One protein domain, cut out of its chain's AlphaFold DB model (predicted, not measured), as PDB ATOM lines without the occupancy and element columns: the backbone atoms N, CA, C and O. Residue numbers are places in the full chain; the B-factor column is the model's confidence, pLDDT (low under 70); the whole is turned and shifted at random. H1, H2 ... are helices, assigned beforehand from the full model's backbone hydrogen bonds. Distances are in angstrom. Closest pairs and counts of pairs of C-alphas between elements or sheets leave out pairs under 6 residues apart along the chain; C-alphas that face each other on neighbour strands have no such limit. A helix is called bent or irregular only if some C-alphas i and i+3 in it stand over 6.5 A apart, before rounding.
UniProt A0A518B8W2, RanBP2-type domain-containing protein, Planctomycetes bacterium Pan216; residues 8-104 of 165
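Overview. This is residues 8 to 104 of the 165 residues of the protein "RanBP2-type domain-containing protein" of Planctomycetes bacterium Pan216 (UniProt A0A518B8W2). A single long helix, H2, is the spine of a loose rod, with arm H1a of the bent helix H1 packing slantwise on one stretch of it and the short helix H4 crossing it farther along. Arm H1b turns off sharply near the beginning of H2, H3 lies near its other end, and H5 packs on H4, farther out from H2. The printed part has 97 residues with five named helices, H1 to H5 in order along the chain, and no named strand; the class is all helix. The whole is loose, with a radius of gyration of the C-alphas of 17.4 A, and spans 58 by 26 by 18 A.

Along the chain. H2 is residues 38 to 67, 42.8 A from C-alpha 38 at (86.732, 109.224, 153.159) to C-alpha 67 at (99.770, 82.554, 184.008). H1, residues 8 to 32, was assigned as one helix by its hydrogen bonds but is bent: C-alphas 22 and 25 are 7.6 A apart. Its arm H1a, residues 8 to 22, begins with C-alpha 8 at (103.989, 101.844, 164.135) and is 20.3 A long. Its arm H1b, residues 25 to 32, is 12.4 A long and irregular, with C-alphas 25 and 28 6.8 A apart. H3 is residues 72 to 79, H4 residues 84 to 89 and H5 residues 99 to 103. H4 is neither bent nor irregular, but only just: C-alphas 86 and 89 are 6.1 A apart.

Arrangement. H2 touches H1a with residues 41 to 53 alone, at a steep tilt of 55 degrees, opposite ways; their closest C-alphas, of Phe 19 and Ala 45, are 5.2 A apart. H1a and H1b are near each other and about perpendicular, at 80 degrees. H1b is close to H2 but not clearly touching, the closest C-alphas being those of Leu 31 and Leu 38, 7.0 A apart. H2 touches H4 with residues 56 to 64 alone, about perpendicular at 76 degrees; the closest C-alphas, of Trp 57 and Trp 85, are 5.4 A apart. H4 touches H5, with the C-alphas of His 87 and Arg 102 closest at 5.2 A. H3 is close to H2 but not clearly touching, with the C-alphas of Phe 64 and Val 74 closest at 7.5 A. H1a and H4 are apart, as are H2 and H5. Each O i to N i+4 pair is within hydrogen-bond range in H1a, H2, H3, H4 and H5, and 3 of 4 in H1b.

Size, cuts and confidence. The two C-alphas farthest apart, of Val 33 and Glu 72, are 57.8 A apart. The printed part has no cut. The links H1 to H2, H2 to H3 and H3 to H4 are tight, and H4 to H5 is short. Residues 66 to 73 stand free. The mean pLDDT of the printed part is 89.6, and no printed residue is under 70.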
ATOM      1  N   ILE A   8     104.717 100.878 164.967       90.50
ATOM      2  CA  ILE A   8     103.989 101.844 164.135       90.50
ATOM      3  C   ILE A   8     103.699 101.250 162.753       90.50
ATOM      4  O   ILE A   8     102.596 101.407 162.232       90.50
ATOM      5  N   GLU A   9     104.663 100.538 162.169       92.94
ATOM      6  CA  GLU A   9     104.490  99.874 160.878       92.94
ATOM      7  C   GLU A   9     103.435  98.760 160.955       92.94
ATOM      8  O   GLU A   9     102.577  98.666 160.077       92.94
ATOM      9  N   VAL A  10     103.428  97.978 162.040       93.31
ATOM     10  CA  VAL A  10     102.372  96.990 162.315       93.31
ATOM     11  C   VAL A  10     101.004  97.664 162.420       93.31
ATOM     12  O   VAL A  10     100.064  97.251 161.739       93.31
ATOM     13  N   LEU A  11     100.890  98.732 163.214       94.31
ATOM     14  CA  LEU A  11      99.635  99.464 163.388       94.31
ATOM     15  C   LEU A  11      99.121 100.025 162.055       94.31
ATOM     16  O   LEU A  11      97.930  99.929 161.761       94.31
ATOM     17  N   PHE A  12     100.018 100.553 161.222       95.50
ATOM     18  CA  PHE A  12      99.675 101.057 159.897       95.50
ATOM     19  C   PHE A  12      99.156  99.950 158.970       95.50
ATOM     20  O   PHE A  12      98.187 100.163 158.244       95.50
ATOM     21  N   ARG A  13      99.745  98.749 159.014       95.81
ATOM     22  CA  ARG A  13      99.272  97.597 158.228       95.81
ATOM     23  C   ARG A  13      97.883  97.142 158.671       95.81
ATOM     24  O   ARG A  13      97.026  96.924 157.815       95.81
ATOM     25  N   PHE A  14      97.632  97.054 159.979       95.69
ATOM     26  CA  PHE A  14      96.287  96.774 160.493       95.69
ATOM     27  C   PHE A  14      95.287  97.843 160.065       95.69
ATOM     28  O   PHE A  14      94.200  97.506 159.597       95.69
ATOM     29  N   TRP A  15      95.671  99.115 160.157       96.19
ATOM     30  CA  TRP A  15      94.830 100.226 159.735       96.19
ATOM     31  C   TRP A  15      94.496 100.158 158.246       96.19
ATOM     32  O   TRP A  15      93.331 100.293 157.884       96.19
ATOM     33  N   ALA A  16      95.483  99.898 157.387       94.88
ATOM     34  CA  ALA A  16      95.278  99.780 155.949       94.88
ATOM     35  C   ALA A  16      94.293  98.648 155.620       94.88
ATOM     36  O   ALA A  16      93.361  98.845 154.841       94.88
ATOM     37  N   VAL A  17      94.449  97.488 156.262       93.56
ATOM     38  CA  VAL A  17      93.526  96.359 156.105       93.56
ATOM     39  C   VAL A  17      92.126  96.731 156.597       93.56
ATOM     40  O   VAL A  17      91.160  96.582 155.850       93.56
ATOM     41  N   ALA A  18      92.001  97.279 157.808       92.06
ATOM     42  CA  ALA A  18      90.723  97.711 158.370       92.06
ATOM     43  C   ALA A  18      90.031  98.768 157.496       92.06
ATOM     44  O   ALA A  18      88.819  98.721 157.316       92.06
ATOM     45  N   PHE A  19      90.792  99.691 156.910       93.00
ATOM     46  CA  PHE A  19      90.279 100.717 156.010       93.00
ATOM     47  C   PHE A  19      89.762 100.124 154.695       93.00
ATOM     48  O   PHE A  19      88.667 100.473 154.254       93.00
ATOM     49  N   VAL A  20      90.490  99.178 154.093       92.25
ATOM     50  CA  VAL A  20      90.037  98.465 152.887       92.25
ATOM     51  C   VAL A  20      88.760  97.662 153.166       92.25
ATOM     52  O   VAL A  20      87.821  97.709 152.371       92.25
ATOM     53  N   PHE A  21      88.674  96.989 154.316       89.25
ATOM     54  CA  PHE A  21      87.448  96.304 154.743       89.25
ATOM     55  C   PHE A  21      86.308  97.271 155.087       89.25
ATOM     56  O   PHE A  21      85.143  96.957 154.863       89.25
ATOM     57  N   ALA A  22      86.602  98.466 155.598       87.38
ATOM     58  CA  ALA A  22      85.578  99.483 155.810       87.38
ATOM     59  C   ALA A  22      85.005  99.983 154.474       87.38
ATOM     60  O   ALA A  22      83.812 100.268 154.388       87.38
ATOM     61  N   LEU A  23      85.827 100.053 153.420       87.75
ATOM     62  CA  LEU A  23      85.396 100.410 152.067       87.75
ATOM     63  C   LEU A  23      84.553  99.306 151.410       87.75
ATOM     64  O   LEU A  23      83.524  99.609 150.811       87.75
ATOM     65  N   CYS A  24      84.939  98.038 151.541       85.06
ATOM     66  CA  CYS A  24      84.265  96.923 150.871       85.06
ATOM     67  C   CYS A  24      83.593  95.970 151.877       85.06
ATOM     68  O   CYS A  24      84.294  95.412 152.714       85.06
ATOM     69  N   PRO A  25      82.279  95.678 151.774       74.31
ATOM     70  CA  PRO A  25      81.421  95.905 150.603       74.31
ATOM     71  C   PRO A  25      80.504  97.141 150.679       74.31
ATOM     72  O   PRO A  25      79.983  97.560 149.649       74.31
ATOM     73  N   TYR A  26      80.283  97.729 151.858       75.12
ATOM     74  CA  TYR A  26      79.239  98.753 152.032       75.12
ATOM     75  C   TYR A  26      79.762 100.192 152.074       75.12
ATOM     76  O   TYR A  26      79.087 101.088 151.567       75.12
ATOM     77  N   GLY A  27      80.949 100.443 152.638       80.62
ATOM     78  CA  GLY A  27      81.457 101.809 152.814       80.62
ATOM     79  C   GLY A  27      81.617 102.567 151.500       80.62
ATOM     80  O   GLY A  27      81.313 103.754 151.440       80.62
ATOM     81  N   PHE A  28      81.987 101.877 150.422       84.31
ATOM     82  CA  PHE A  28      82.095 102.453 149.088       84.31
ATOM     83  C   PHE A  28      80.751 102.983 148.572       84.31
ATOM     84  O   PHE A  28      80.696 104.080 148.023       84.31
ATOM     85  N   LEU A  29      79.649 102.267 148.813       86.12
ATOM     86  CA  LEU A  29      78.313 102.742 148.443       86.12
ATOM     87  C   LEU A  29      77.926 103.989 149.246       86.12
ATOM     88  O   LEU A  29      77.433 104.952 148.664       86.12
ATOM     89  N   PHE A  30      78.210 104.010 150.554       84.62
ATOM     90  CA  PHE A  30      77.961 105.177 151.410       84.62
ATOM     91  C   PHE A  30      78.800 106.402 151.017       84.62
ATOM     92  O   PHE A  30      78.316 107.529 151.130       84.62
ATOM     93  N   LEU A  31      80.022 106.195 150.516       87.12
ATOM     94  CA  LEU A  31      80.846 107.258 149.938       87.12
ATOM     95  C   LEU A  31      80.232 107.816 148.650       87.12
ATOM     96  O   LEU A  31      80.143 109.032 148.500       87.12
ATOM     97  N   LEU A  32      79.789 106.946 147.733       87.88
ATOM     98  CA  LEU A  32      79.218 107.363 146.445       87.88
ATOM     99  C   LEU A  32      77.934 108.182 146.603       87.88
ATOM    100  O   LEU A  32      77.718 109.128 145.850       87.88
ATOM    101  N   VAL A  33      77.098 107.847 147.589       89.62
ATOM    102  CA  VAL A  33      75.871 108.606 147.893       89.62
ATOM    103  C   VAL A  33      76.120 109.810 148.811       89.62
ATOM    104  O   VAL A  33      75.171 110.489 149.196       89.62
ATOM    105  N   GLY A  34      77.377 110.076 149.188       84.12
ATOM    106  CA  GLY A  34      77.758 111.207 150.039       84.12
ATOM    107  C   GLY A  34      77.285 111.102 151.494       84.12
ATOM    108  O   GLY A  34      77.324 112.094 152.218       84.12
ATOM    109  N   ALA A  35      76.845 109.924 151.937       87.81
ATOM    110  CA  ALA A  35      76.397 109.691 153.310       87.81
ATOM    111  C   ALA A  35      77.565 109.657 154.308       87.81
ATOM    112  O   ALA A  35      77.377 109.905 155.496       87.81
ATOM    113  N   VAL A  36      78.769 109.334 153.829       87.12
ATOM    114  CA  VAL A  36      79.996 109.293 154.624       87.12
ATOM    115  C   VAL A  36      81.145 109.901 153.815       87.12
ATOM    116  O   VAL A  36      81.133 109.860 152.588       87.12
ATOM    117  N   SER A  37      82.150 110.469 154.489       90.25
ATOM    118  CA  SER A  37      83.376 110.972 153.857       90.25
ATOM    119  C   SER A  37      84.559 110.010 154.034       90.25
ATOM    120  O   SER A  37      84.655 109.284 155.027       90.25
ATOM    121  N   LEU A  38      85.501 110.027 153.085       90.00
ATOM    122  CA  LEU A  38      86.732 109.224 153.159       90.00
ATOM    123  C   LEU A  38      87.545 109.481 154.443       90.00
ATOM    124  O   LEU A  38      87.933 108.503 155.085       90.00
ATOM    125  N   PRO A  39      87.767 110.742 154.879       92.44
ATOM    126  CA  PRO A  39      88.468 111.011 156.134       92.44
ATOM    127  C   PRO A  39      87.748 110.439 157.357       92.44
ATOM    128  O   PRO A  39      88.399 109.967 158.285       92.44
ATOM    129  N   PHE A  40      86.412 110.442 157.354       90.19
ATOM    130  CA  PHE A  40      85.638 109.867 158.450       90.19
ATOM    131  C   PHE A  40      85.816 108.346 158.524       90.19
ATOM    132  O   PHE A  40      86.092 107.822 159.600       90.19
ATOM    133  N   LEU A  41      85.757 107.636 157.392       90.69
ATOM    134  CA  LEU A  41      86.039 106.192 157.360       90.69
ATOM    135  C   LEU A  41      87.472 105.871 157.792       90.69
ATOM    136  O   LEU A  41      87.679 104.934 158.560       90.69
ATOM    137  N   ALA A  42      88.449 106.657 157.335       93.06
ATOM    138  CA  ALA A  42      89.847 106.503 157.723       93.06
ATOM    139  C   ALA A  42      90.040 106.652 159.240       93.06
ATOM    140  O   ALA A  42      90.753 105.849 159.848       93.06
ATOM    141  N   LEU A  43      89.371 107.634 159.852       93.81
ATOM    142  CA  LEU A  43      89.398 107.859 161.294       93.81
ATOM    143  C   LEU A  43      88.750 106.701 162.062       93.81
ATOM    144  O   LEU A  43      89.340 106.204 163.017       93.81
ATOM    145  N   ILE A  44      87.569 106.241 161.643       92.56
ATOM    146  CA  ILE A  44      86.898 105.105 162.291       92.56
ATOM    147  C   ILE A  44      87.752 103.838 162.185       92.56
ATOM    148  O   ILE A  44      87.948 103.155 163.189       92.56
ATOM    149  N   ALA A  45      88.327 103.553 161.013       94.06
ATOM    150  CA  ALA A  45      89.239 102.426 160.831       94.06
ATOM    151  C   ALA A  45      90.459 102.522 161.760       94.06
ATOM    152  O   ALA A  45      90.876 101.515 162.333       94.06
ATOM    153  N   LEU A  46      91.006 103.727 161.963       95.56
ATOM    154  CA  LEU A  46      92.113 103.963 162.890       95.56
ATOM    155  C   LEU A  46      91.706 103.709 164.341       95.56
ATOM    156  O   LEU A  46      92.413 103.001 165.049       95.56
ATOM    157  N   LEU A  47      90.554 104.225 164.771       96.00
ATOM    158  CA  LEU A  47      90.051 104.021 166.130       96.00
ATOM    159  C   LEU A  47      89.786 102.542 166.422       96.00
ATOM    160  O   LEU A  47      90.211 102.040 167.460       96.00
ATOM    161  N   VAL A  48      89.142 101.834 165.492       94.62
ATOM    162  CA  VAL A  48      88.912 100.385 165.601       94.62
ATOM    163  C   VAL A  48      90.240  99.638 165.668       94.62
ATOM    164  O   VAL A  48      90.401  98.762 166.510       94.62
ATOM    165  N   THR A  49      91.209 100.018 164.835       95.44
ATOM    166  CA  THR A  49      92.547  99.417 164.828       95.44
ATOM    167  C   THR A  49      93.257  99.614 166.167       95.44
ATOM    168  O   THR A  49      93.752  98.643 166.737       95.44
ATOM    169  N   ILE A  50      93.287 100.838 166.697       95.69
ATOM    170  CA  ILE A  50      93.918 101.140 167.990       95.69
ATOM    171  C   ILE A  50      93.220 100.375 169.114       95.69
ATOM    172  O   ILE A  50      93.891  99.751 169.929       95.69
ATOM    173  N   LEU A  51      91.885 100.385 169.147       96.62
ATOM    174  CA  LEU A  51      91.120  99.724 170.201       96.62
ATOM    175  C   LEU A  51      91.308  98.205 170.167       96.62
ATOM    176  O   LEU A  51      91.573  97.598 171.201       96.62
ATOM    177  N   PHE A  52      91.203  97.592 168.989       94.19
ATOM    178  CA  PHE A  52      91.354  96.150 168.825       94.19
ATOM    179  C   PHE A  52      92.756  95.685 169.232       94.19
ATOM    180  O   PHE A  52      92.886  94.793 170.072       94.19
ATOM    181  N   ASN A  53      93.802  96.328 168.704       94.62
ATOM    182  CA  ASN A  53      95.182  95.982 169.048       94.62
ATOM    183  C   ASN A  53      95.500  96.312 170.513       94.62
ATOM    184  O   ASN A  53      96.179  95.535 171.174       94.62
ATOM    185  N   GLY A  54      94.954  97.402 171.056       95.25
ATOM    186  CA  GLY A  54      95.099  97.759 172.466       95.25
ATOM    187  C   GLY A  54      94.480  96.722 173.405       95.25
ATOM    188  O   GLY A  54      95.118  96.313 174.370       95.25
ATOM    189  N   ILE A  55      93.272  96.233 173.103       96.62
ATOM    190  CA  ILE A  55      92.628  95.160 173.879       96.62
ATOM    191  C   ILE A  55      93.450  93.873 173.800       96.62
ATOM    192  O   ILE A  55      93.678  93.235 174.828       96.62
ATOM    193  N   GLN A  56      93.920  93.492 172.607       95.12
ATOM    194  CA  GLN A  56      94.775  92.315 172.468       95.12
ATOM    195  C   GLN A  56      96.069  92.467 173.265       95.12
ATOM    196  O   GLN A  56      96.432  91.548 173.996       95.12
ATOM    197  N   TRP A  57      96.727  93.619 173.180       95.12
ATOM    198  CA  TRP A  57      97.938  93.912 173.933       95.12
ATOM    199  C   TRP A  57      97.715  93.772 175.444       95.12
ATOM    200  O   TRP A  57      98.439  93.021 176.096       95.12
ATOM    201  N   ILE A  58      96.660  94.391 175.993       96.19
ATOM    202  CA  ILE A  58      96.298  94.264 177.417       96.19
ATOM    203  C   ILE A  58      96.045  92.799 177.786       96.19
ATOM    204  O   ILE A  58      96.538  92.330 178.810       96.19
ATOM    205  N   GLY A  59      95.301  92.066 176.955       95.88
ATOM    206  CA  GLY A  59      95.003  90.654 177.185       95.88
ATOM    207  C   GLY A  59      96.265  89.794 177.258       95.88
ATOM    208  O   GLY A  59      96.415  89.008 178.190       95.88
ATOM    209  N   HIS A  60      97.207  89.986 176.333       94.56
ATOM    210  CA  HIS A  60      98.471  89.247 176.336       94.56
ATOM    211  C   HIS A  60      99.345  89.635 177.527       94.56
ATOM    212  O   HIS A  60      99.891  88.751 178.179       94.56
ATOM    213  N   GLN A  61      99.430  90.923 177.873       92.56
ATOM    214  CA  GLN A  61     100.138  91.369 179.077       92.56
ATOM    215  C   GLN A  61      99.562  90.723 180.337       92.56
ATOM    216  O   GLN A  61     100.311  90.234 181.180       92.56
ATOM    217  N   PHE A  62      98.235  90.682 180.456       94.44
ATOM    218  CA  PHE A  62      97.564  90.046 181.582       94.44
ATOM    219  C   PHE A  62      97.860  88.545 181.635       94.44
ATOM    220  O   PHE A  62      98.294  88.054 182.673       94.44
ATOM    221  N   VAL A  63      97.690  87.819 180.526       93.06
ATOM    222  CA  VAL A  63      97.940  86.370 180.465       93.06
ATOM    223  C   VAL A  63      99.400  86.047 180.781       93.06
ATOM    224  O   VAL A  63      99.657  85.217 181.647       93.06
ATOM    225  N   PHE A  64     100.358  86.736 180.157       91.44
ATOM    226  CA  PHE A  64     101.783  86.490 180.390       91.44
ATOM    227  C   PHE A  64     102.192  86.776 181.835       91.44
ATOM    228  O   PHE A  64     102.922  85.997 182.437       91.44
ATOM    229  N   ARG A  65     101.673  87.851 182.435       88.69
ATOM    230  CA  ARG A  65     102.013  88.209 183.817       88.69
ATOM    231  C   ARG A  65     101.321  87.342 184.865       88.69
ATOM    232  O   ARG A  65     101.865  87.198 185.952       88.69
ATOM    233  N   THR A  66     100.133  86.809 184.578       91.69
ATOM    234  CA  THR A  66      99.349  86.039 185.562       91.69
ATOM    235  C   THR A  66      99.534  84.535 185.443       91.69
ATOM    236  O   THR A  66      99.579  83.861 186.464       91.69
ATOM    237  N   MET A  67      99.639  83.998 184.228       92.31
ATOM    238  CA  MET A  67      99.770  82.554 184.008       92.31
ATOM    239  C   MET A  67     101.227  82.089 183.961       92.31
ATOM    240  O   MET A  67     101.485  80.917 184.206       92.31
ATOM    241  N   PHE A  68     102.168  82.993 183.676       90.19
ATOM    242  CA  PHE A  68     103.599  82.687 183.565       90.19
ATOM    243  C   PHE A  68     104.440  83.544 184.527       90.19
ATOM    244  O   PHE A  68     105.576  83.914 184.229       90.19
ATOM    245  N   SER A  69     103.881  83.886 185.695       84.25
ATOM    246  CA  SER A  69     104.587  84.663 186.726       84.25
ATOM    247  C   SER A  69     105.850  83.965 187.226       84.25
ATOM    248  O   SER A  69     106.844  84.628 187.509       84.25
ATOM    249  N   ASP A  70     105.804  82.636 187.298       90.19
ATOM    250  CA  ASP A  70     106.845  81.814 187.919       90.19
ATOM    251  C   ASP A  70     107.896  81.335 186.902       90.19
ATOM    252  O   ASP A  70     108.886  80.709 187.277       90.19
ATOM    253  N   ASP A  71     107.697  81.629 185.614       90.94
ATOM    254  CA  ASP A  71     108.616  81.248 184.547       90.94
ATOM    255  C   ASP A  71     109.735  82.292 184.397       90.94
ATOM    256  O   ASP A  71     109.516  83.425 183.953       90.94
ATOM    257  N   GLU A  72     110.959  81.897 184.751       90.62
ATOM    258  CA  GLU A  72     112.143  82.756 184.695       90.62
ATOM    259  C   GLU A  72     112.438  83.265 183.273       90.62
ATOM    260  O   GLU A  72     112.891  84.400 183.109       90.62
ATOM    261  N   GLN A  73     112.123  82.482 182.233       86.75
ATOM    262  CA  GLN A  73     112.325  82.894 180.843       86.75
ATOM    263  C   GLN A  73     111.349  84.000 180.449       86.75
ATOM    264  O   GLN A  73     111.749  84.978 179.816       86.75
ATOM    265  N   VAL A  74     110.087  83.887 180.869       86.12
ATOM    266  CA  VAL A  74     109.074  84.919 180.616       86.12
ATOM    267  C   VAL A  74     109.399  86.193 181.388       86.12
ATOM    268  O   VAL A  74     109.327  87.285 180.826       86.12
ATOM    269  N   GLN A  75     109.817  86.077 182.650       87.88
ATOM    270  CA  GLN A  75     110.212  87.243 183.443       87.88
ATOM    271  C   GLN A  75     111.444  87.943 182.871       87.88
ATOM    272  O   GLN A  75     111.500  89.174 182.872       87.88
ATOM    273  N   LYS A  76     112.416  87.182 182.358       87.12
ATOM    274  CA  LYS A  76     113.565  87.745 181.652       87.12
ATOM    275  C   LYS A  76     113.132  88.448 180.366       87.12
ATOM    276  O   LYS A  76     113.448  89.616 180.192       87.12
ATOM    277  N   PHE A  77     112.327  87.795 179.527       86.88
ATOM    278  CA  PHE A  77     111.801  88.390 178.296       86.88
ATOM    279  C   PHE A  77     111.082  89.722 178.553       86.88
ATOM    280  O   PHE A  77     111.376  90.713 177.895       86.88
ATOM    281  N   LEU A  78     110.185  89.775 179.542       86.88
ATOM    282  CA  LEU A  78     109.472  91.006 179.901       86.88
ATOM    283  C   LEU A  78     110.413  92.096 180.438       86.88
ATOM    284  O   LEU A  78     110.187  93.279 180.182       86.88
ATOM    285  N   ARG A  79     111.449  91.712 181.195       85.75
ATOM    286  CA  ARG A  79     112.455  92.633 181.741       85.75
ATOM    287  C   ARG A  79     113.329  93.236 180.648       85.75
ATOM    288  O   ARG A  79     113.600  94.429 180.701       85.75
ATOM    289  N   ASP A  80     113.676  92.437 179.648       83.81
ATOM    290  CA  ASP A  80     114.507  92.837 178.510       83.81
ATOM    291  C   ASP A  80     113.712  93.665 177.467       83.81
ATOM    292  O   ASP A  80     114.158  93.873 176.340       83.81
ATOM    293  N   GLY A  81     112.505  94.138 177.814       83.62
ATOM    294  CA  GLY A  81     111.649  94.948 176.939       83.62
ATOM    295  C   GLY A  81     110.803  94.138 175.952       83.62
ATOM    296  O   GLY A  81     110.190  94.699 175.041       83.62
ATOM    297  N   GLY A  82     110.740  92.820 176.128       86.81
ATOM    298  CA  GLY A  82     109.923  91.925 175.329       86.81
ATOM    299  C   GLY A  82     108.428  92.210 175.472       86.81
ATOM    300  O   GLY A  82     107.832  92.103 176.541       86.81
ATOM    301  N   ASP A  83     107.795  92.544 174.354       91.00
ATOM    302  CA  ASP A  83     106.342  92.663 174.230       91.00
ATOM    303  C   ASP A  83     105.694  91.335 173.771       91.00
ATOM    304  O   ASP A  83     105.953  90.904 172.641       91.00
ATOM    305  N   PRO A  84     104.846  90.679 174.589       91.81
ATOM    306  CA  PRO A  84     104.250  89.385 174.247       91.81
ATOM    307  C   PRO A  84     103.276  89.434 173.070       91.81
ATOM    308  O   PRO A  84     103.157  88.472 172.308       91.81
ATOM    309  N   TRP A  85     102.554  90.541 172.900       93.12
ATOM    310  CA  TRP A  85     101.639  90.656 171.776       93.12
ATOM    311  C   TRP A  85     102.427  90.898 170.490       93.12
ATOM    312  O   TRP A  85     102.258  90.171 169.519       93.12
ATOM    313  N   PHE A  86     103.341  91.861 170.490       91.38
ATOM    314  CA  PHE A  86     104.071  92.281 169.303       91.38
ATOM    315  C   PHE A  86     105.114  91.254 168.829       91.38
ATOM    316  O   PHE A  86     105.216  91.011 167.625       91.38
ATOM    317  N   HIS A  87     105.871  90.639 169.746       89.62
ATOM    318  CA  HIS A  87     106.953  89.716 169.382       89.62
ATOM    319  C   HIS A  87     106.493  88.269 169.220       89.62
ATOM    320  O   HIS A  87     106.990  87.589 168.327       89.62
ATOM    321  N   LEU A  88     105.546  87.795 170.036       88.00
ATOM    322  CA  LEU A  88     105.141  86.381 170.025       88.00
ATOM    323  C   LEU A  88     103.831  86.138 169.280       88.00
ATOM    324  O   LEU A  88     103.676  85.108 168.632       88.00
ATOM    325  N   SER A  89     102.887  87.073 169.376       89.69
ATOM    326  CA  SER A  89     101.489  86.799 169.016       89.69
ATOM    327  C   SER A  89     101.016  87.548 167.772       89.69
ATOM    328  O   SER A  89      99.988  87.193 167.198       89.69
ATOM    329  N   CYS A  90     101.743  88.586 167.348       90.94
ATOM    330  CA  CYS A  90     101.384  89.402 166.200       90.94
ATOM    331  C   CYS A  90     101.481  88.548 164.931       90.94
ATOM    332  O   CYS A  90     102.573  88.093 164.584       90.94
ATOM    333  N   PRO A  91     100.360  88.299 164.235       89.00
ATOM    334  CA  PRO A  91     100.351  87.339 163.152       89.00
ATOM    335  C   PRO A  91     100.967  87.924 161.882       89.00
ATOM    336  O   PRO A  91     100.925  89.129 161.616       89.00
ATOM    337  N   TRP A  92     101.451  87.032 161.028       87.19
ATOM    338  CA  TRP A  92     101.699  87.354 159.629       87.19
ATOM    339  C   TRP A  92     100.368  87.736 158.941       87.19
ATOM    340  O   TRP A  92      99.344  87.113 159.234       87.19
ATOM    341  N   PRO A  93     100.317  88.733 158.034       89.62
ATOM    342  CA  PRO A  93     101.423  89.516 157.466       89.62
ATOM    343  C   PRO A  93     101.767  90.796 158.243       89.62
ATOM    344  O   PRO A  93     102.543  91.623 157.761       89.62
ATOM    345  N   PHE A  94     101.177  91.014 159.418       90.75
ATOM    346  CA  PHE A  94     101.320  92.277 160.136       90.75
ATOM    347  C   PHE A  94     102.726  92.426 160.716       90.75
ATOM    348  O   PHE A  94     103.352  93.450 160.442       90.75
ATOM    349  N   ASN A  95     103.262  91.384 161.361       91.69
ATOM    350  CA  ASN A  95     104.679  91.274 161.719       91.69
ATOM    351  C   ASN A  95     105.352  90.108 160.946       91.69
ATOM    352  O   ASN A  95     105.138  88.948 161.287       91.69
ATOM    353  N   PRO A  96     106.095  90.384 159.854       88.62
ATOM    354  CA  PRO A  96     106.669  89.388 158.952       88.62
ATOM    355  C   PRO A  96     108.080  88.963 159.359       88.62
ATOM    356  O   PRO A  96     108.680  88.132 158.680       88.62
ATOM    357  N   ASP A  97     108.617  89.561 160.419       87.69
ATOM    358  CA  ASP A  97     109.931  89.231 160.937       87.69
ATOM    359  C   ASP A  97     109.947  87.759 161.386       87.69
ATOM    360  O   ASP A  97     108.969  87.238 161.941       87.69
ATOM    361  N   SER A  98     111.069  87.072 161.160       84.31
ATOM    362  CA  SER A  98     111.262  85.726 161.707       84.31
ATOM    363  C   SER A  98     111.224  85.766 163.238       84.31
ATOM    364  O   SER A  98     111.488  86.805 163.846       84.31
ATOM    365  N   ASP A  99     110.909  84.634 163.875       81.06
ATOM    366  CA  ASP A  99     110.947  84.532 165.341       81.06
ATOM    367  C   ASP A  99     112.320  84.950 165.887       81.06
ATOM    368  O   ASP A  99     112.399  85.658 166.883       81.06
ATOM    369  N   GLU A 100     113.401  84.610 165.183       79.88
ATOM    370  CA  GLU A 100     114.766  85.014 165.532       79.88
ATOM    371  C   GLU A 100     114.908  86.540 165.618       79.88
ATOM    372  O   GLU A 100     115.350  87.059 166.637       79.88
ATOM    373  N   VAL A 101     114.464  87.275 164.592       81.00
ATOM    374  CA  VAL A 101     114.541  88.747 164.563       81.00
ATOM    375  C   VAL A 101     113.614  89.383 165.604       81.00
ATOM    376  O   VAL A 101     113.948  90.414 166.194       81.00
ATOM    377  N   ARG A 102     112.455  88.770 165.870       80.62
ATOM    378  CA  ARG A 102     111.505  89.251 166.886       80.62
ATOM    379  C   ARG A 102     112.010  89.042 168.310       80.62
ATOM    380  O   ARG A 102     111.690  89.849 169.176       80.62
ATOM    381  N   MET A 103     112.791  87.993 168.546       76.75
ATOM    382  CA  MET A 103     113.255  87.604 169.879       76.75
ATOM    383  C   MET A 103     114.661  88.117 170.204       76.75
ATOM    384  O   MET A 103     115.060  88.098 171.366       76.75
ATOM    385  N   THR A 104     115.409  88.630 169.222       71.88
ATOM    386  CA  THR A 104     116.653  89.354 169.499       71.88
ATOM    387  C   THR A 104     116.352  90.682 170.192       71.88
ATOM    388  O   THR A 104     115.752  91.592 169.608       71.88
TER     389      THR A 104